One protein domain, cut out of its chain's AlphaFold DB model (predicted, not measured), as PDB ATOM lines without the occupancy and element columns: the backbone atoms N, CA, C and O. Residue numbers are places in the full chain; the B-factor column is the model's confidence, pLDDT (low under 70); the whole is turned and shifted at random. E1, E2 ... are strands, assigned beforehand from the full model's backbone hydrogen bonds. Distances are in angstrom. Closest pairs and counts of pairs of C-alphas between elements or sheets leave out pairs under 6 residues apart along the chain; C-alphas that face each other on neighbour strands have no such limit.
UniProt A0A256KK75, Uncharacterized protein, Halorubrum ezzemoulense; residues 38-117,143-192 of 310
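Overview. This is residues 38 to 117 and 143 to 192 of the 310 residues of an uncharacterized protein of Halorubrum ezzemoulense (UniProt A0A256KK75). Two strongly twisted sheets of four strands stand face to face as a sandwich, their strands nearly aligned and their edges drawn close on both sides, E1 beside E8 and E5 beside E6. A long loop, residues 67 to 95, links E2 to E3, and the last strand, E8, bends sharply. The printed part has 130 residues, with no named helix and eight named strands, E1 to E8 in that order along the chain. The sheets run E1 - E2 - E3 - E6 and E5 - E4 - E7 - E8, both antiparallel; the class is all strand, though under half of the residues, 64, are in named strands. The whole is compact, with a radius of gyration of the C-alphas of 13.8 A and spans of 38 by 38 by 30 A.

Arrangement. Begin with E1, residues 54 to 57, E2, residues 60 to 66, and E3, residues 96 to 103: they form a meander, each strand the antiparallel neighbour of the one before. Look for N 55 and O 62 at 2.8 A across the hairpin E1 and E2, and N 100 and O 63 at 2.8 A across the hairpin E2 and E3. E6, residues 153 to 160, is the edge strand beside E3, with N 159 and O 97 at 2.8 A. In the other sheet, E4, residues 108 to 117, has E5, residues 143 to 150, as neighbour, with N 110 and O 148 at 2.8 A. E7, residues 168 to 175, is also a neighbour of E4, with N 113 and O 173 at 2.8 A. The hairpin E7 and E8, residues 181 to 191, has N 172 and O 187 at 2.8 A; E8 bends by 101 degrees at residue 184. Between the sheets, the closest C-alphas of E1 and E8 are Arg 55 and Leu 185, 5.9 A apart, and those of E5 and E6 are Val 148 and Glu 157, 6.3 A apart. E3 and E8 are apart.

Along the chain. Find C-alpha 54 at (40.367, 55.462, -38.130), where E1 begins; it runs 10.2 A. E2 covers 20.2 A, E3 21.7 A, and E4 28.9 A to C-alpha 117 at (32.432, 33.794, -37.320). E5 covers 21.6 A, E6 22.1 A, E7 21.7 A, and E8 20.8 A, ending at C-alpha 191, (42.149, 36.532, -36.773).

Size, cuts and confidence. The two C-alphas farthest apart, those of Ile 71 and Asp 178, are 41.3 A apart. Residues 118 to 142 are not printed; C-alphas 117 and 143 are 8.9 A apart across this cut. The link E2 to E3 is long, with 29 residues. The mean pLDDT of the printed part is 88.3; residues 70 to 72 are under 70.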
ATOM      1  N   SER A  38      25.536  39.508 -43.958       85.06
ATOM      2  CA  SER A  38      25.454  40.890 -44.440       85.06
ATOM      3  C   SER A  38      25.601  41.933 -43.332       85.06
ATOM      4  O   SER A  38      26.181  42.987 -43.575       85.06
ATOM      5  N   GLU A  39      25.093  41.657 -42.129       85.44
ATOM      6  CA  GLU A  39      25.235  42.565 -40.981       85.44
ATOM      7  C   GLU A  39      26.667  42.548 -40.438       85.44
ATOM      8  O   GLU A  39      27.195  43.597 -40.069       85.44
ATOM      9  N   LEU A  40      27.307  41.374 -40.428       87.38
ATOM     10  CA  LEU A  40      28.684  41.202 -39.956       87.38
ATOM     11  C   LEU A  40      29.717  41.770 -40.937       87.38
ATOM     12  O   LEU A  40      30.759  42.264 -40.517       87.38
ATOM     13  N   GLN A  41      29.423  41.753 -42.239       88.12
ATOM     14  CA  GLN A  41      30.291  42.323 -43.274       88.12
ATOM     15  C   GLN A  41      30.210  43.852 -43.384       88.12
ATOM     16  O   GLN A  41      30.981  44.443 -44.143       88.12
ATOM     17  N   GLN A  42      29.295  44.502 -42.659       87.25
ATOM     18  CA  GLN A  42      29.164  45.953 -42.679       87.25
ATOM     19  C   GLN A  42      30.374  46.609 -41.997       87.25
ATOM     20  O   GLN A  42      30.573  46.467 -40.791       87.25
ATOM     21  N   ASP A  43      31.163  47.347 -42.778       87.19
ATOM     22  CA  ASP A  43      32.276  48.150 -42.267       87.19
ATOM     23  C   ASP A  43      31.797  49.539 -41.817       87.19
ATOM     24  O   ASP A  43      30.749  50.027 -42.248       87.19
ATOM     25  N   GLY A  44      32.577  50.160 -40.937       88.06
ATOM     26  CA  GLY A  44      32.321  51.497 -40.426       88.06
ATOM     27  C   GLY A  44      32.707  52.602 -41.409       88.06
ATOM     28  O   GLY A  44      33.255  52.370 -42.489       88.06
ATOM     29  N   THR A  45      32.463  53.848 -41.010       88.75
ATOM     30  CA  THR A  45      32.761  55.021 -41.842       88.75
ATOM     31  C   THR A  45      34.261  55.322 -41.848       88.75
ATOM     32  O   THR A  45      34.800  55.858 -40.877       88.75
ATOM     33  N   SER A  46      34.939  55.020 -42.957       87.50
ATOM     34  CA  SER A  46      36.348  55.370 -43.186       87.50
ATOM     35  C   SER A  46      36.508  56.705 -43.928       87.50
ATOM     36  O   SER A  46      35.606  57.174 -44.629       87.50
ATOM     37  N   TYR A  47      37.678  57.339 -43.788       85.81
ATOM     38  CA  TYR A  47      37.991  58.611 -44.444       85.81
ATOM     39  C   TYR A  47      39.201  58.466 -45.375       85.81
ATOM     40  O   TYR A  47      40.236  57.924 -45.008       85.81
ATOM     41  N   SER A  48      39.098  59.016 -46.586       80.00
ATOM     42  CA  SER A  48      40.076  58.824 -47.674       80.00
ATOM     43  C   SER A  48      41.501  59.332 -47.404       80.00
ATOM     44  O   SER A  48      42.424  58.939 -48.110       80.00
ATOM     45  N   ASN A  49      41.692  60.200 -46.405       85.88
ATOM     46  CA  ASN A  49      42.998  60.749 -46.017       85.88
ATOM     47  C   ASN A  49      43.474  60.253 -44.639       85.88
ATOM     48  O   ASN A  49      44.366  60.861 -44.047       85.88
ATOM     49  N   SER A  50      42.872  59.190 -44.107       87.38
ATOM     50  CA  SER A  50      43.257  58.577 -42.836       87.38
ATOM     51  C   SER A  50      43.565  57.092 -43.023       87.38
ATOM     52  O   SER A  50      42.969  56.479 -43.903       87.38
ATOM     53  N   PRO A  51      44.439  56.495 -42.192       90.56
ATOM     54  CA  PRO A  51      44.533  55.044 -42.069       90.56
ATOM     55  C   PRO A  51      43.163  54.362 -41.978       90.56
ATOM     56  O   PRO A  51      42.260  54.881 -41.318       90.56
ATOM     57  N   ASP A  52      43.050  53.172 -42.569       90.44
ATOM     58  CA  ASP A  52      41.793  52.419 -42.683       90.44
ATOM     59  C   ASP A  52      41.154  52.063 -41.343       90.44
ATOM     60  O   ASP A  52      39.964  51.783 -41.313       90.44
ATOM     61  N   SER A  53      41.897  52.097 -40.238       93.31
ATOM     62  CA  SER A  53      41.339  51.848 -38.908       93.31
ATOM     63  C   SER A  53      40.684  53.066 -38.266       93.31
ATOM     64  O   SER A  53      40.013  52.945 -37.249       93.31
ATOM     65  N   ILE A  54      40.898  54.270 -38.785       93.75
ATOM     66  CA  ILE A  54      40.367  55.462 -38.130       93.75
ATOM     67  C   ILE A  54      38.868  55.577 -38.418       93.75
ATOM     68  O   ILE A  54      38.428  55.535 -39.570       93.75
ATOM     69  N   ARG A  55      38.090  55.734 -37.349       93.69
ATOM     70  CA  ARG A  55      36.662  56.050 -37.349       93.69
ATOM     71  C   ARG A  55      36.440  57.309 -36.519       93.69
ATOM     72  O   ARG A  55      37.180  57.583 -35.571       93.69
ATOM     73  N   ILE A  56      35.439  58.097 -36.885       90.75
ATOM     74  CA  ILE A  56      35.062  59.307 -36.153       90.75
ATOM     75  C   ILE A  56      33.581  59.194 -35.839       90.75
ATOM     76  O   ILE A  56      32.795  58.918 -36.739       90.75
ATOM     77  N   SER A  57      33.226  59.425 -34.582       89.38
ATOM     78  CA  SER A  57      31.839  59.486 -34.129       89.38
ATOM     79  C   SER A  57      31.709  60.567 -33.066       89.38
ATOM     80  O   SER A  57      32.615  60.742 -32.247       89.38
ATOM     81  N   ASP A  58      30.650  61.372 -33.140       84.62
ATOM     82  CA  ASP A  58      30.410  62.528 -32.258       84.62
ATOM     83  C   ASP A  58      31.608  63.490 -32.109       84.62
ATOM     84  O   ASP A  58      31.825  64.120 -31.074       84.62
ATOM     85  N   GLY A  59      32.419  63.623 -33.164       83.19
ATOM     86  CA  GLY A  59      33.613  64.477 -33.171       83.19
ATOM     87  C   GLY A  59      34.825  63.899 -32.429       83.19
ATOM     88  O   GLY A  59      35.865  64.556 -32.382       83.19
ATOM     89  N   GLN A  60      34.722  62.679 -31.900       87.44
ATOM     90  CA  GLN A  60      35.822  61.933 -31.298       87.44
ATOM     91  C   GLN A  60      36.376  60.902 -32.281       87.44
ATOM     92  O   GLN A  60      35.647  60.322 -33.084       87.44
ATOM     93  N   MET A  61      37.688  60.689 -32.224       91.06
ATOM     94  CA  MET A  61      38.388  59.760 -33.102       91.06
ATOM     95  C   MET A  61      38.694  58.465 -32.357       91.06
ATOM     96  O   MET A  61      39.223  58.500 -31.244       91.06
ATOM     97  N   TYR A  62      38.400  57.344 -33.002       93.38
ATOM     98  CA  TYR A  62      38.670  55.998 -32.520       93.38
ATOM     99  C   TYR A  62      39.426  55.224 -33.586       93.38
ATOM    100  O   TYR A  62      39.144  55.361 -34.775       93.38
ATOM    101  N   TRP A  63      40.387  54.408 -33.181       94.38
ATOM    102  CA  TRP A  63      41.049  53.497 -34.105       94.38
ATOM    103  C   TRP A  63      41.472  52.216 -33.411       94.38
ATOM    104  O   TRP A  63      41.821  52.229 -32.231       94.38
ATOM    105  N   LEU A  64      41.443  51.114 -34.158       94.94
ATOM    106  CA  LEU A  64      41.960  49.836 -33.702       94.94
ATOM    107  C   LEU A  64      43.402  49.655 -34.167       94.94
ATOM    108  O   LEU A  64      43.791  49.936 -35.306       94.94
ATOM    109  N   ILE A  65      44.219  49.152 -33.260       94.81
ATOM    110  CA  ILE A  65      45.584  48.756 -33.561       94.81
ATOM    111  C   ILE A  65      45.817  47.323 -33.121       94.81
ATOM    112  O   ILE A  65      45.134  46.788 -32.244       94.81
ATOM    113  N   HIS A  66      46.848  46.727 -33.698       93.56
ATOM    114  CA  HIS A  66      47.358  45.442 -33.263       93.56
ATOM    115  C   HIS A  66      48.884  45.479 -33.193       93.56
ATOM    116  O   HIS A  66      49.551  46.233 -33.909       93.56
ATOM    117  N   TRP A  67      49.445  44.649 -32.322       90.62
ATOM    118  CA  TRP A  67      50.867  44.334 -32.338       90.62
ATOM    119  C   TRP A  67      51.059  43.017 -33.082       90.62
ATOM    120  O   TRP A  67      50.454  42.025 -32.678       90.62
ATOM    121  N   PRO A  68      51.920  42.953 -34.111       86.12
ATOM    122  CA  PRO A  68      52.275  41.682 -34.731       86.12
ATOM    123  C   PRO A  68      52.772  40.669 -33.692       86.12
ATOM    124  O   PRO A  68      53.411  41.039 -32.691       86.12
ATOM    125  N   ALA A  69      52.476  39.388 -33.901       72.44
ATOM    126  CA  ALA A  69      53.033  38.355 -33.046       72.44
ATOM    127  C   ALA A  69      54.523  38.179 -33.374       72.44
ATOM    128  O   ALA A  69      54.929  37.942 -34.508       72.44
ATOM    129  N   GLY A  70      55.371  38.404 -32.377       66.94
ATOM    130  CA  GLY A  70      56.816  38.438 -32.544       66.94
ATOM    131  C   GLY A  70      57.523  38.731 -31.227       66.94
ATOM    132  O   GLY A  70      56.891  39.060 -30.224       66.94
ATOM    133  N   ILE A  71      58.853  38.608 -31.234       57.12
ATOM    134  CA  ILE A  71      59.712  38.798 -30.046       57.12
ATOM    135  C   ILE A  71      59.872  40.295 -29.694       57.12
ATOM    136  O   ILE A  71      60.351  40.642 -28.618       57.12
ATOM    137  N   SER A  72      59.487  41.195 -30.602       65.56
ATOM    138  CA  SER A  72      59.588  42.650 -30.454       65.56
ATOM    139  C   SER A  72      58.230  43.305 -30.200       65.56
ATOM    140  O   SER A  72      57.226  42.875 -30.765       65.56
ATOM    141  N   GLY A  73      58.239  44.403 -29.445       71.06
ATOM    142  CA  GLY A  73      57.051  45.177 -29.086       71.06
ATOM    143  C   GLY A  73      56.543  44.842 -27.685       71.06
ATOM    144  O   GLY A  73      56.717  43.725 -27.197       71.06
ATOM    145  N   ASN A  74      55.936  45.832 -27.039       80.62
ATOM    146  CA  ASN A  74      55.298  45.703 -25.734       80.62
ATOM    147  C   ASN A  74      53.808  46.046 -25.892       80.62
ATOM    148  O   ASN A  74      53.455  47.225 -25.853       80.62
ATOM    149  N   PRO A  75      52.938  45.050 -26.150       84.56
ATOM    150  CA  PRO A  75      51.523  45.300 -26.390       84.56
ATOM    151  C   PRO A  75      50.866  46.074 -25.246       84.56
ATOM    152  O   PRO A  75      51.076  45.760 -24.076       84.56
ATOM    153  N   GLY A  76      50.085  47.098 -25.592       81.25
ATOM    154  CA  GLY A  76      49.416  47.976 -24.626       81.25
ATOM    155  C   GLY A  76      50.294  49.080 -24.020       81.25
ATOM    156  O   GLY A  76      49.768  49.935 -23.314       81.25
ATOM    157  N   ASP A  77      51.602  49.123 -24.299       82.56
ATOM    158  CA  ASP A  77      52.476  50.210 -23.844       82.56
ATOM    159  C   ASP A  77      52.305  51.459 -24.733       82.56
ATOM    160  O   ASP A  77      52.623  51.409 -25.925       82.56
ATOM    161  N   PRO A  78      51.859  52.608 -24.187       78.56
ATOM    162  CA  PRO A  78      51.659  53.827 -24.973       78.56
ATOM    163  C   PRO A  78      52.942  54.431 -25.546       78.56
ATOM    164  O   PRO A  78      52.881  55.272 -26.442       78.56
ATOM    165  N   SER A  79      54.102  54.060 -25.002       81.62
ATOM    166  CA  SER A  79      55.402  54.517 -25.492       81.62
ATOM    167  C   SER A  79      55.962  53.644 -26.615       81.62
ATOM    168  O   SER A  79      56.950  54.025 -27.249       81.62
ATOM    169  N   ASP A  80      55.329  52.499 -26.875       85.50
ATOM    170  CA  ASP A  80      55.764  51.570 -27.899       85.50
ATOM    171  C   ASP A  80      55.286  51.989 -29.295       85.50
ATOM    172  O   ASP A  80      54.202  52.542 -29.477       85.50
ATOM    173  N   ASN A  81      56.109  51.721 -30.307       84.31
ATOM    174  CA  ASN A  81      55.855  52.107 -31.697       84.31
ATOM    175  C   ASN A  81      55.843  50.921 -32.672       84.31
ATOM    176  O   ASN A  81      55.815  51.132 -33.884       84.31
ATOM    177  N   TYR A  82      55.866  49.685 -32.163       86.44
ATOM    178  CA  TYR A  82      55.766  48.469 -32.979       86.44
ATOM    179  C   TYR A  82      54.327  48.098 -33.373       86.44
ATOM    180  O   TYR A  82      54.138  47.157 -34.149       86.44
ATOM    181  N   TRP A  83      53.322  48.819 -32.871       91.31
ATOM    182  CA  TRP A  83      51.928  48.628 -33.264       91.31
ATOM    183  C   TRP A  83      51.667  49.043 -34.717       91.31
ATOM    184  O   TRP A  83      52.396  49.841 -35.311       91.31
ATOM    185  N   ARG A  84      50.593  48.504 -35.294       92.06
ATOM    186  CA  ARG A  84      50.110  48.828 -36.639       92.06
ATOM    187  C   ARG A  84      48.615  49.115 -36.620       92.06
ATOM    188  O   ARG A  84      47.884  48.550 -35.810       92.06
ATOM    189  N   TYR A  85      48.178  49.995 -37.519       93.56
ATOM    190  CA  TYR A  85      46.756  50.211 -37.779       93.56
ATOM    191  C   TYR A  85      46.135  48.958 -38.380       93.56
ATOM    192  O   TYR A  85      46.755  48.302 -39.213       93.56
ATOM    193  N   LEU A  86      44.906  48.677 -37.971       92.94
ATOM    194  CA  LEU A  86      44.139  47.551 -38.470       92.94
ATOM    195  C   LEU A  86      43.379  47.919 -39.756       92.94
ATOM    196  O   LEU A  86      42.766  48.984 -39.835       92.94
ATOM    197  N   SER A  87      43.402  47.040 -40.751       90.12
ATOM    198  CA  SER A  87      42.644  47.164 -42.002       90.12
ATOM    199  C   SER A  87      41.807  45.910 -42.261       90.12
ATOM    200  O   SER A  87      42.019  44.875 -41.633       90.12
ATOM    201  N   SER A  88      40.865  45.991 -43.205       88.00
ATOM    202  CA  SER A  88      39.953  44.873 -43.513       88.00
ATOM    203  C   SER A  88      40.612  43.628 -44.111       88.00
ATOM    204  O   SER A  88      40.000  42.564 -44.128       88.00
ATOM    205  N   ASP A  89      41.842  43.772 -44.592       88.88
ATOM    206  CA  ASP A  89      42.723  42.730 -45.117       88.88
ATOM    207  C   ASP A  89      43.846  42.347 -44.136       88.88
ATOM    208  O   ASP A  89      44.731  41.566 -44.481       88.88
ATOM    209  N   THR A  90      43.847  42.910 -42.923       91.81
ATOM    210  CA  THR A  90      44.820  42.549 -41.889       91.81
ATOM    211  C   THR A  90      44.440  41.219 -41.245       91.81
ATOM    212  O   THR A  90      43.313  41.063 -40.776       91.81
ATOM    213  N   VAL A  91      45.419  40.318 -41.140       92.25
ATOM    214  CA  VAL A  91      45.360  39.143 -40.262       92.25
ATOM    215  C   VAL A  91      45.986  39.507 -38.919       92.25
ATOM    216  O   VAL A  91      47.112  40.012 -38.847       92.25
ATOM    217  N   VAL A  92      45.222  39.335 -37.848       91.88
ATOM    218  CA  VAL A  92      45.644  39.604 -36.480       91.88
ATOM    219  C   VAL A  92      46.134  38.302 -35.864       91.88
ATOM    220  O   VAL A  92      45.362  37.382 -35.632       91.88
ATOM    221  N   ASP A  93      47.423  38.273 -35.544       89.00
ATOM    222  CA  ASP A  93      48.075  37.062 -35.034       89.00
ATOM    223  C   ASP A  93      47.941  36.883 -33.508       89.00
ATOM    224  O   ASP A  93      48.320  35.858 -32.940       89.00
ATOM    225  N   ARG A  94      47.483  37.930 -32.805       87.69
ATOM    226  CA  ARG A  94      47.346  37.971 -31.343       87.69
ATOM    227  C   ARG A  94      45.887  37.893 -30.928       87.69
ATOM    228  O   ARG A  94      45.028  38.508 -31.539       87.69
ATOM    229  N   ASN A  95      45.656  37.312 -29.758       89.94
ATOM    230  CA  ASN A  95      44.325  37.099 -29.187       89.94
ATOM    231  C   ASN A  95      43.661  38.384 -28.650       89.94
ATOM    232  O   ASN A  95      42.758  38.319 -27.809       89.94
ATOM    233  N   SER A  96      44.153  39.563 -29.032       91.38
ATOM    234  CA  SER A  96      43.695  40.870 -28.561       91.38
ATOM    235  C   SER A  96      44.053  41.958 -29.571       91.38
ATOM    236  O   SER A  96      45.095  41.902 -30.229       91.38
ATOM    237  N   VAL A  97      43.187  42.961 -29.656       94.38
ATOM    238  CA  VAL A  97      43.410  44.235 -30.354       94.38
ATOM    239  C   VAL A  97      43.267  45.366 -29.347       94.38
ATOM    240  O   VAL A  97      42.750  45.157 -28.254       94.38
ATOM    241  N   TRP A  98      43.731  46.564 -29.680       94.50
ATOM    242  CA  TRP A  98      43.639  47.703 -28.771       94.50
ATOM    243  C   TRP A  98      42.898  48.841 -29.439       94.50
ATOM    244  O   TRP A  98      43.240  49.245 -30.552       94.50
ATOM    245  N   ILE A  99      41.898  49.362 -28.740       94.44
ATOM    246  CA  ILE A  99      41.204  50.574 -29.141       94.44
ATOM    247  C   ILE A  99      41.946  51.777 -28.585       94.44
ATOM    248  O   ILE A  99      42.291  51.841 -27.404       94.44
ATOM    249  N   GLN A 100      42.212  52.736 -29.460       93.62
ATOM    250  CA  GLN A 100      42.819  54.003 -29.102       93.62
ATOM    251  C   GLN A 100      41.863  55.152 -29.364       93.62
ATOM    252  O   GLN A 100      41.078  55.138 -30.316       93.62
ATOM    253  N   SER A 101      41.971  56.169 -28.518       93.00
ATOM    254  CA  SER A 101      41.267  57.430 -28.692       93.00
ATOM    255  C   SER A 101      42.028  58.577 -28.030       93.00
ATOM    256  O   SER A 101      42.877  58.378 -27.157       93.00
ATOM    257  N   ILE A 102      41.702  59.802 -28.443       90.00
ATOM    258  CA  ILE A 102      42.114  61.029 -27.759       90.00
ATOM    259  C   ILE A 102      40.865  61.596 -27.100       90.00
ATOM    260  O   ILE A 102      40.070  62.274 -27.749       90.00
ATOM    261  N   ASN A 103      40.698  61.328 -25.808       88.44
ATOM    262  CA  ASN A 103      39.574  61.855 -25.048       88.44
ATOM    263  C   ASN A 103      39.975  63.165 -24.360       88.44
ATOM    264  O   ASN A 103      40.856  63.200 -23.499       88.44
ATOM    265  N   THR A 104      39.344  64.273 -24.740       86.94
ATOM    266  CA  THR A 104      39.575  65.581 -24.109       86.94
ATOM    267  C   THR A 104      38.691  65.835 -22.892       86.94
ATOM    268  O   THR A 104      39.004  66.736 -22.104       86.94
ATOM    269  N   ASP A 105      37.640  65.031 -22.731       88.00
ATOM    270  CA  ASP A 105      36.566  65.195 -21.758       88.00
ATOM    271  C   ASP A 105      36.781  64.301 -20.522       88.00
ATOM    272  O   ASP A 105      37.903  63.884 -20.214       88.00
ATOM    273  N   GLU A 106      35.721  64.070 -19.745       88.31
ATOM    274  CA  GLU A 106      35.737  63.121 -18.628       88.31
ATOM    275  C   GLU A 106      35.850  61.667 -19.134       88.31
ATOM    276  O   GLU A 106      35.514  61.395 -20.292       88.31
ATOM    277  N   PRO A 107      36.350  60.726 -18.306       87.75
ATOM    278  CA  PRO A 107      36.404  59.314 -18.676       87.75
ATOM    279  C   PRO A 107      35.040  58.800 -19.145       87.75
ATOM    280  O   PRO A 107      34.025  59.062 -18.498       87.75
ATOM    281  N   LYS A 108      35.031  58.072 -20.264       87.62
ATOM    282  CA  LYS A 108      33.819  57.520 -20.877       87.62
ATOM    283  C   LYS A 108      33.937  56.005 -20.970       87.62
ATOM    284  O   LYS A 108      34.920  55.505 -21.511       87.62
ATOM    285  N   ASP A 109      32.926  55.299 -20.485       90.12
ATOM    286  CA  ASP A 109      32.809  53.858 -20.687       90.12
ATOM    287  C   ASP A 109      32.205  53.580 -22.067       90.12
ATOM    288  O   ASP A 109      31.231  54.217 -22.471       90.12
ATOM    289  N   LEU A 110      32.799  52.638 -22.790       90.19
ATOM    290  CA  LEU A 110      32.324  52.132 -24.070       90.19
ATOM    291  C   LEU A 110      32.113  50.627 -23.954       90.19
ATOM    292  O   LEU A 110      32.961  49.916 -23.416       90.19
ATOM    293  N   THR A 111      31.017  50.136 -24.519       93.31
ATOM    294  CA  THR A 111      30.817  48.699 -24.711       93.31
ATOM    295  C   THR A 111      31.275  48.340 -26.116       93.31
ATOM    296  O   THR A 111      30.714  48.818 -27.099       93.31
ATOM    297  N   VAL A 112      32.312  47.518 -26.219       93.38
ATOM    298  CA  VAL A 112      32.854  47.003 -27.475       93.38
ATOM    299  C   VAL A 112      32.400  45.561 -27.637       93.38
ATOM    300  O   VAL A 112      32.714  44.718 -26.800       93.38
ATOM    301  N   THR A 113      31.689  45.264 -28.717       93.62
ATOM    302  CA  THR A 113      31.308  43.895 -29.066       93.62
ATOM    303  C   THR A 113      32.261  43.346 -30.112       93.62
ATOM    304  O   THR A 113      32.561  44.006 -31.107       93.62
ATOM    305  N   VAL A 114      32.712  42.119 -29.888       94.00
ATOM    306  CA  VAL A 114      33.516  41.329 -30.817       94.00
ATOM    307  C   VAL A 114      32.658  40.169 -31.297       94.00
ATOM    308  O   VAL A 114      32.225  39.353 -30.484       94.00
ATOM    309  N   ALA A 115      32.413  40.091 -32.602       92.69
ATOM    310  CA  ALA A 115      31.810  38.932 -33.247       92.69
ATOM    311  C   ALA A 115      32.867  38.152 -34.021       92.69
ATOM    312  O   ALA A 115      33.529  38.713 -34.890       92.69
ATOM    313  N   THR A 116      32.974  36.861 -33.735       91.69
ATOM    314  CA  THR A 116      33.833  35.908 -34.441       91.69
ATOM    315  C   THR A 116      32.945  34.932 -35.205       91.69
ATOM    316  O   THR A 116      31.963  34.446 -34.640       91.69
ATOM    317  N   TYR A 117      33.239  34.678 -36.480       91.00
ATOM    318  CA  TYR A 117      32.432  33.794 -37.320       91.00
ATOM    319  C   TYR A 117      33.232  33.154 -38.460       91.00
ATOM    320  O   TYR A 117      34.211  33.709 -38.953       91.00
ATOM    321  N   THR A 143      29.526  36.019 -30.140       88.94
ATOM    322  CA  THR A 143      29.646  37.425 -29.737       88.94
ATOM    323  C   THR A 143      30.099  37.560 -28.289       88.94
ATOM    324  O   THR A 143      29.690  36.792 -27.415       88.94
ATOM    325  N   LYS A 144      30.977  38.531 -28.034       90.00
ATOM    326  CA  LYS A 144      31.482  38.871 -26.701       90.00
ATOM    327  C   LYS A 144      31.457  40.376 -26.508       90.00
ATOM    328  O   LYS A 144      31.964  41.110 -27.351       90.00
ATOM    329  N   ASP A 145      30.921  40.807 -25.373       90.88
ATOM    330  CA  ASP A 145      30.881  42.214 -24.989       90.88
ATOM    331  C   ASP A 145      31.989  42.530 -23.983       90.88
ATOM    332  O   ASP A 145      32.181  41.825 -22.987       90.88
ATOM    333  N   HIS A 146      32.697  43.624 -24.238       91.00
ATOM    334  CA  HIS A 146      33.801  44.120 -23.434       91.00
ATOM    335  C   HIS A 146      33.560  45.579 -23.064       91.00
ATOM    336  O   HIS A 146      33.441  46.439 -23.931       91.00
ATOM    337  N   ASN A 147      33.529  45.871 -21.767       91.38
ATOM    338  CA  ASN A 147      33.447  47.247 -21.291       91.38
ATOM    339  C   ASN A 147      34.861  47.815 -21.170       91.38
ATOM    340  O   ASN A 147      35.668  47.288 -20.402       91.38
ATOM    341  N   VAL A 148      35.145  48.882 -21.912       90.88
ATOM    342  CA  VAL A 148      36.430  49.590 -21.905       90.88
ATOM    343  C   VAL A 148      36.219  51.034 -21.467       90.88
ATOM    344  O   VAL A 148      35.262  51.683 -21.882       90.88
ATOM    345  N   THR A 149      37.114  51.558 -20.635       91.56
ATOM    346  CA  THR A 149      37.011  52.931 -20.129       91.56
ATOM    347  C   THR A 149      38.036  53.813 -20.826       91.56
ATOM    348  O   THR A 149      39.230  53.738 -20.554       91.56
ATOM    349  N   ILE A 150      37.578  54.712 -21.691       90.31
ATOM    350  CA  ILE A 150      38.437  55.676 -22.376       90.31
ATOM    351  C   ILE A 150      38.748  56.833 -21.428       90.31
ATOM    352  O   ILE A 150      37.988  57.798 -21.288       90.31
ATOM    353  N   ASN A 151      39.897  56.733 -20.770       89.56
ATOM    354  CA  ASN A 151      40.410  57.763 -19.876       89.56
ATOM    355  C   ASN A 151      40.757  59.063 -20.613       89.56
ATOM    356  O   ASN A 151      41.036  59.077 -21.810       89.56
ATOM    357  N   ARG A 152      40.788  60.179 -19.878       89.81
ATOM    358  CA  ARG A 152      41.192  61.475 -20.432       89.81
ATOM    359  C   ARG A 152      42.651  61.452 -20.903       89.81
ATOM    360  O   ARG A 152      43.546  61.065 -20.153       89.81
ATOM    361  N   GLY A 153      42.896  61.991 -22.092       88.69
ATOM    362  CA  GLY A 153      44.193  62.047 -22.753       88.69
ATOM    363  C   GLY A 153      44.287  61.046 -23.899       88.69
ATOM    364  O   GLY A 153      43.299  60.758 -24.568       88.69
ATOM    365  N   TRP A 154      45.500  60.551 -24.136       88.00
ATOM    366  CA  TRP A 154      45.731  59.430 -25.042       88.00
ATOM    367  C   TRP A 154      45.381  58.146 -24.301       88.00
ATOM    368  O   TRP A 154      46.097  57.760 -23.377       88.00
ATOM    369  N   ALA A 155      44.265  57.534 -24.678       89.81
ATOM    370  CA  ALA A 155      43.786  56.293 -24.096       89.81
ATOM    371  C   ALA A 155      44.093  55.126 -25.033       89.81
ATOM    372  O   ALA A 155      43.956  55.250 -26.252       89.81
ATOM    373  N   ILE A 156      44.503  54.006 -24.443       91.69
ATOM    374  CA  ILE A 156      44.728  52.734 -25.120       91.69
ATOM    375  C   ILE A 156      44.107  51.673 -24.226       91.69
ATOM    376  O   ILE A 156      44.563  51.494 -23.101       91.69
ATOM    377  N   GLU A 157      43.090  50.985 -24.725       92.81
ATOM    378  CA  GLU A 157      42.394  49.941 -23.978       92.81
ATOM    379  C   GLU A 157      42.420  48.632 -24.767       92.81
ATOM    380  O   GLU A 157      42.278  48.618 -25.992       92.81
ATOM    381  N   GLU A 158      42.646  47.526 -24.065       92.88
ATOM    382  CA  GLU A 158      42.709  46.189 -24.650       92.88
ATOM    383  C   GLU A 158      41.301  45.628 -24.880       92.88
ATOM    384  O   GLU A 158      40.436  45.683 -24.007       92.88
ATOM    385  N   VAL A 159      41.091  45.051 -26.060       93.69
ATOM    386  CA  VAL A 159      39.876  44.345 -26.468       93.69
ATOM    387  C   VAL A 159      40.259  42.890 -26.767       93.69
ATOM    388  O   VAL A 159      40.827  42.601 -27.827       93.69
ATOM    389  N   PRO A 160      39.990  41.960 -25.834       91.19
ATOM    390  CA  PRO A 160      40.294  40.549 -26.024       91.19
ATOM    391  C   PRO A 160      39.441  39.929 -27.134       91.19
ATOM    392  O   PRO A 160      38.221  40.046 -27.127       91.19
ATOM    393  N   LEU A 161      40.069  39.200 -28.056       89.19
ATOM    394  CA  LEU A 161      39.377  38.416 -29.089       89.19
ATOM    395  C   LEU A 161      39.087  36.988 -28.591       89.19
ATOM    396  O   LEU A 161      38.042  36.387 -28.860       89.19
ATOM    397  N   GLY A 162      39.989  36.463 -27.761       82.75
ATOM    398  CA  GLY A 162      40.041  35.047 -27.408       82.75
ATOM    399  C   GLY A 162      40.944  34.269 -28.362       82.75
ATOM    400  O   GLY A 162      41.600  34.853 -29.213       82.75
ATOM    401  N   GLN A 163      41.022  32.957 -28.161       81.38
ATOM    402  CA  GLN A 163      41.789  32.063 -29.027       81.38
ATOM    403  C   GLN A 163      40.989  31.772 -30.300       81.38
ATOM    404  O   GLN A 163      39.802  31.469 -30.197       81.38
ATOM    405  N   SER A 164      41.650  31.839 -31.453       79.81
ATOM    406  CA  SER A 164      41.152  31.279 -32.708       79.81
ATOM    407  C   SER A 164      41.612  29.830 -32.865       79.81
ATOM    408  O   SER A 164      42.751  29.492 -32.516       79.81
ATOM    409  N   ASP A 165      40.726  28.992 -33.404       72.38
ATOM    410  CA  ASP A 165      41.016  27.607 -33.790       72.38
ATOM    411  C   ASP A 165      41.494  27.498 -35.255       72.38
ATOM    412  O   ASP A 165      41.690  26.393 -35.771       72.38
ATOM    413  N   GLY A 166      41.699  28.629 -35.935       76.56
ATOM    414  CA  GLY A 166      42.130  28.676 -37.325       76.56
ATOM    415  C   GLY A 166      42.032  30.079 -37.913       76.56
ATOM    416  O   GLY A 166      42.725  30.984 -37.468       76.56
ATOM    417  N   HIS A 167      41.216  30.222 -38.953       80.50
ATOM    418  CA  HIS A 167      41.080  31.444 -39.739       80.50
ATOM    419  C   HIS A 167      39.675  32.009 -39.533       80.50
ATOM    420  O   HIS A 167      38.764  31.732 -40.318       80.50
ATOM    421  N   ASP A 168      39.504  32.793 -38.472       89.19
ATOM    422  CA  ASP A 168      38.204  33.357 -38.128       89.19
ATOM    423  C   ASP A 168      38.042  34.759 -38.721       89.19
ATOM    424  O   ASP A 168      38.954  35.591 -38.676       89.19
ATOM    425  N   GLU A 169      36.849  35.070 -39.222       92.56
ATOM    426  CA  GLU A 169      36.494  36.448 -39.549       92.56
ATOM    427  C   GLU A 169      35.994  37.144 -38.286       92.56
ATOM    428  O   GLU A 169      35.176  36.607 -37.531       92.56
ATOM    429  N   VAL A 170      36.485  38.358 -38.053       94.06
ATOM    430  CA  VAL A 170      36.167  39.132 -36.860       94.06
ATOM    431  C   VAL A 170      35.598  40.486 -37.248       94.06
ATOM    432  O   VAL A 170      36.201  41.243 -38.011       94.06
ATOM    433  N   THR A 171      34.458  40.817 -36.650       94.62
ATOM    434  CA  THR A 171      33.858  42.149 -36.714       94.62
ATOM    435  C   THR A 171      33.793  42.723 -35.309       94.62
ATOM    436  O   THR A 171      33.209  42.126 -34.406       94.62
ATOM    437  N   VAL A 172      34.383  43.900 -35.121       95.00
ATOM    438  CA  VAL A 172      34.372  44.638 -33.857       95.00
ATOM    439  C   VAL A 172      33.556  45.904 -34.037       95.00
ATOM    440  O   VAL A 172      33.749  46.626 -35.015       95.00
ATOM    441  N   TRP A 173      32.670  46.202 -33.091       95.00
ATOM    442  CA  TRP A 173      31.946  47.469 -33.076       95.00
ATOM    443  C   TRP A 173      31.758  48.027 -31.675       95.00
ATOM    444  O   TRP A 173      31.701  47.294 -30.690       95.00
ATOM    445  N   VAL A 174      31.624  49.346 -31.595       93.56
ATOM    446  CA  VAL A 174      31.207  50.028 -30.365       93.56
ATOM    447  C   VAL A 174      29.679  50.078 -30.327       93.56
ATOM    448  O   VAL A 174      29.035  50.374 -31.335       93.56
ATOM    449  N   GLN A 175      29.085  49.774 -29.179       91.75
ATOM    450  CA  GLN A 175      27.657  49.977 -28.956       91.75
ATOM    451  C   GLN A 175      27.372  51.454 -28.658       91.75
ATOM    452  O   GLN A 175      28.127  52.121 -27.950       91.75
ATOM    453  N   ASN A 176      26.266  51.957 -29.191       87.38
ATOM    454  CA  ASN A 176      25.711  53.251 -28.821       87.38
ATOM    455  C   ASN A 176      25.113  53.184 -27.402       87.38
ATOM    456  O   ASN A 176      24.887  52.103 -26.855       87.38
ATOM    457  N   ASP A 177      24.771  54.340 -26.825       81.12
ATOM    458  CA  ASP A 177      24.196  54.438 -25.472       81.12
ATOM    459  C   ASP A 177      22.866  53.668 -25.299       81.12
ATOM    460  O   ASP A 177      22.453  53.369 -24.177       81.12
ATOM    461  N   ASP A 178      22.177  53.347 -26.398       79.38
ATOM    462  CA  ASP A 178      20.946  52.549 -26.424       79.38
ATOM    463  C   ASP A 178      21.189  51.029 -26.541       79.38
ATOM    464  O   ASP A 178      20.230  50.256 -26.599       79.38
ATOM    465  N   GLY A 179      22.454  50.594 -26.555       76.88
ATOM    466  CA  GLY A 179      22.869  49.197 -26.704       76.88
ATOM    467  C   GLY A 179      22.838  48.683 -28.146       76.88
ATOM    468  O   GLY A 179      23.032  47.490 -28.376       76.88
ATOM    469  N   THR A 180      22.578  49.546 -29.134       84.69
ATOM    470  CA  THR A 180      22.617  49.163 -30.553       84.69
ATOM    471  C   THR A 180      24.031  49.253 -31.118       84.69
ATOM    472  O   THR A 180      24.855  50.041 -30.662       84.69
ATOM    473  N   ALA A 181      24.338  48.446 -32.132       85.19
ATOM    474  CA  ALA A 181      25.643  48.467 -32.784       85.19
ATOM    475  C   ALA A 181      25.836  49.757 -33.601       85.19
ATOM    476  O   ALA A 181      25.082  49.995 -34.545       85.19
ATOM    477  N   SER A 182      26.868  50.551 -33.293       87.75
ATOM    478  CA  SER A 182      27.203  51.761 -34.054       87.75
ATOM    479  C   SER A 182      27.490  51.420 -35.514       87.75
ATOM    480  O   SER A 182      28.229  50.479 -35.789       87.75
ATOM    481  N   GLU A 183      26.915  52.161 -36.462       87.81
ATOM    482  CA  GLU A 183      27.225  52.007 -37.893       87.81
ATOM    483  C   GLU A 183      28.558  52.671 -38.265       87.81
ATOM    484  O   GLU A 183      29.189  52.290 -39.244       87.81
ATOM    485  N   GLU A 184      29.005  53.655 -37.482       89.69
ATOM    486  CA  GLU A 184      30.233  54.406 -37.753       89.69
ATOM    487  C   GLU A 184      31.458  53.706 -37.169       89.69
ATOM    488  O   GLU A 184      32.495  53.620 -37.824       89.69
ATOM    489  N   LEU A 185      31.344  53.191 -35.943       93.12
ATOM    490  CA  LEU A 185      32.442  52.591 -35.190       93.12
ATOM    491  C   LEU A 185      32.458  51.074 -35.370       93.12
ATOM    492  O   LEU A 185      32.252  50.334 -34.407       93.12
ATOM    493  N   ARG A 186      32.687  50.625 -36.610       94.38
ATOM    494  CA  ARG A 186      32.891  49.210 -36.945       94.38
ATOM    495  C   ARG A 186      34.206  48.977 -37.666       94.38
ATOM    496  O   ARG A 186      34.652  49.816 -38.454       94.38
ATOM    497  N   TRP A 187      34.773  47.808 -37.411       95.44
ATOM    498  CA  TRP A 187      35.981  47.297 -38.037       95.44
ATOM    499  C   TRP A 187      35.809  45.822 -38.343       95.44
ATOM    500  O   TRP A 187      35.245  45.082 -37.540       95.44
ATOM    501  N   ARG A 188      36.355  45.390 -39.475       94.62
ATOM    502  CA  ARG A 188      36.443  43.982 -39.853       94.62
ATOM    503  C   ARG A 188      37.897  43.616 -40.086       94.62
ATOM    504  O   ARG A 188      38.652  44.470 -40.542       94.62
ATOM    505  N   PHE A 189      38.270  42.390 -39.765       94.69
ATOM    506  CA  PHE A 189      39.590  41.823 -40.019       94.69
ATOM    507  C   PHE A 189      39.542  40.304 -39.867       94.69
ATOM    508  O   PHE A 189      38.512  39.733 -39.512       94.69
ATOM    509  N   GLU A 190      40.665  39.660 -40.136       94.06
ATOM    510  CA  GLU A 190      40.857  38.227 -39.956       94.06
ATOM    511  C   GLU A 190      41.694  37.974 -38.702       94.06
ATOM    512  O   GLU A 190      42.572  38.770 -38.368       94.06
ATOM    513  N   HIS A 191      41.425  36.891 -37.984       92.81
ATOM    514  CA  HIS A 191      42.149  36.532 -36.773       92.81
ATOM    515  C   HIS A 191      42.642  35.087 -36.865       92.81
ATOM    516  O   HIS A 191      41.841  34.167 -37.011       92.81
ATOM    517  N   GLU A 192      43.958  34.917 -36.740       89.81
ATOM    518  CA  GLU A 192      44.639  33.621 -36.730       89.81
ATOM    519  C   GLU A 192      45.642  33.605 -35.573       89.81
ATOM    520  O   GLU A 192      46.739  34.152 -35.643       89.81
TER     521      GLU A 192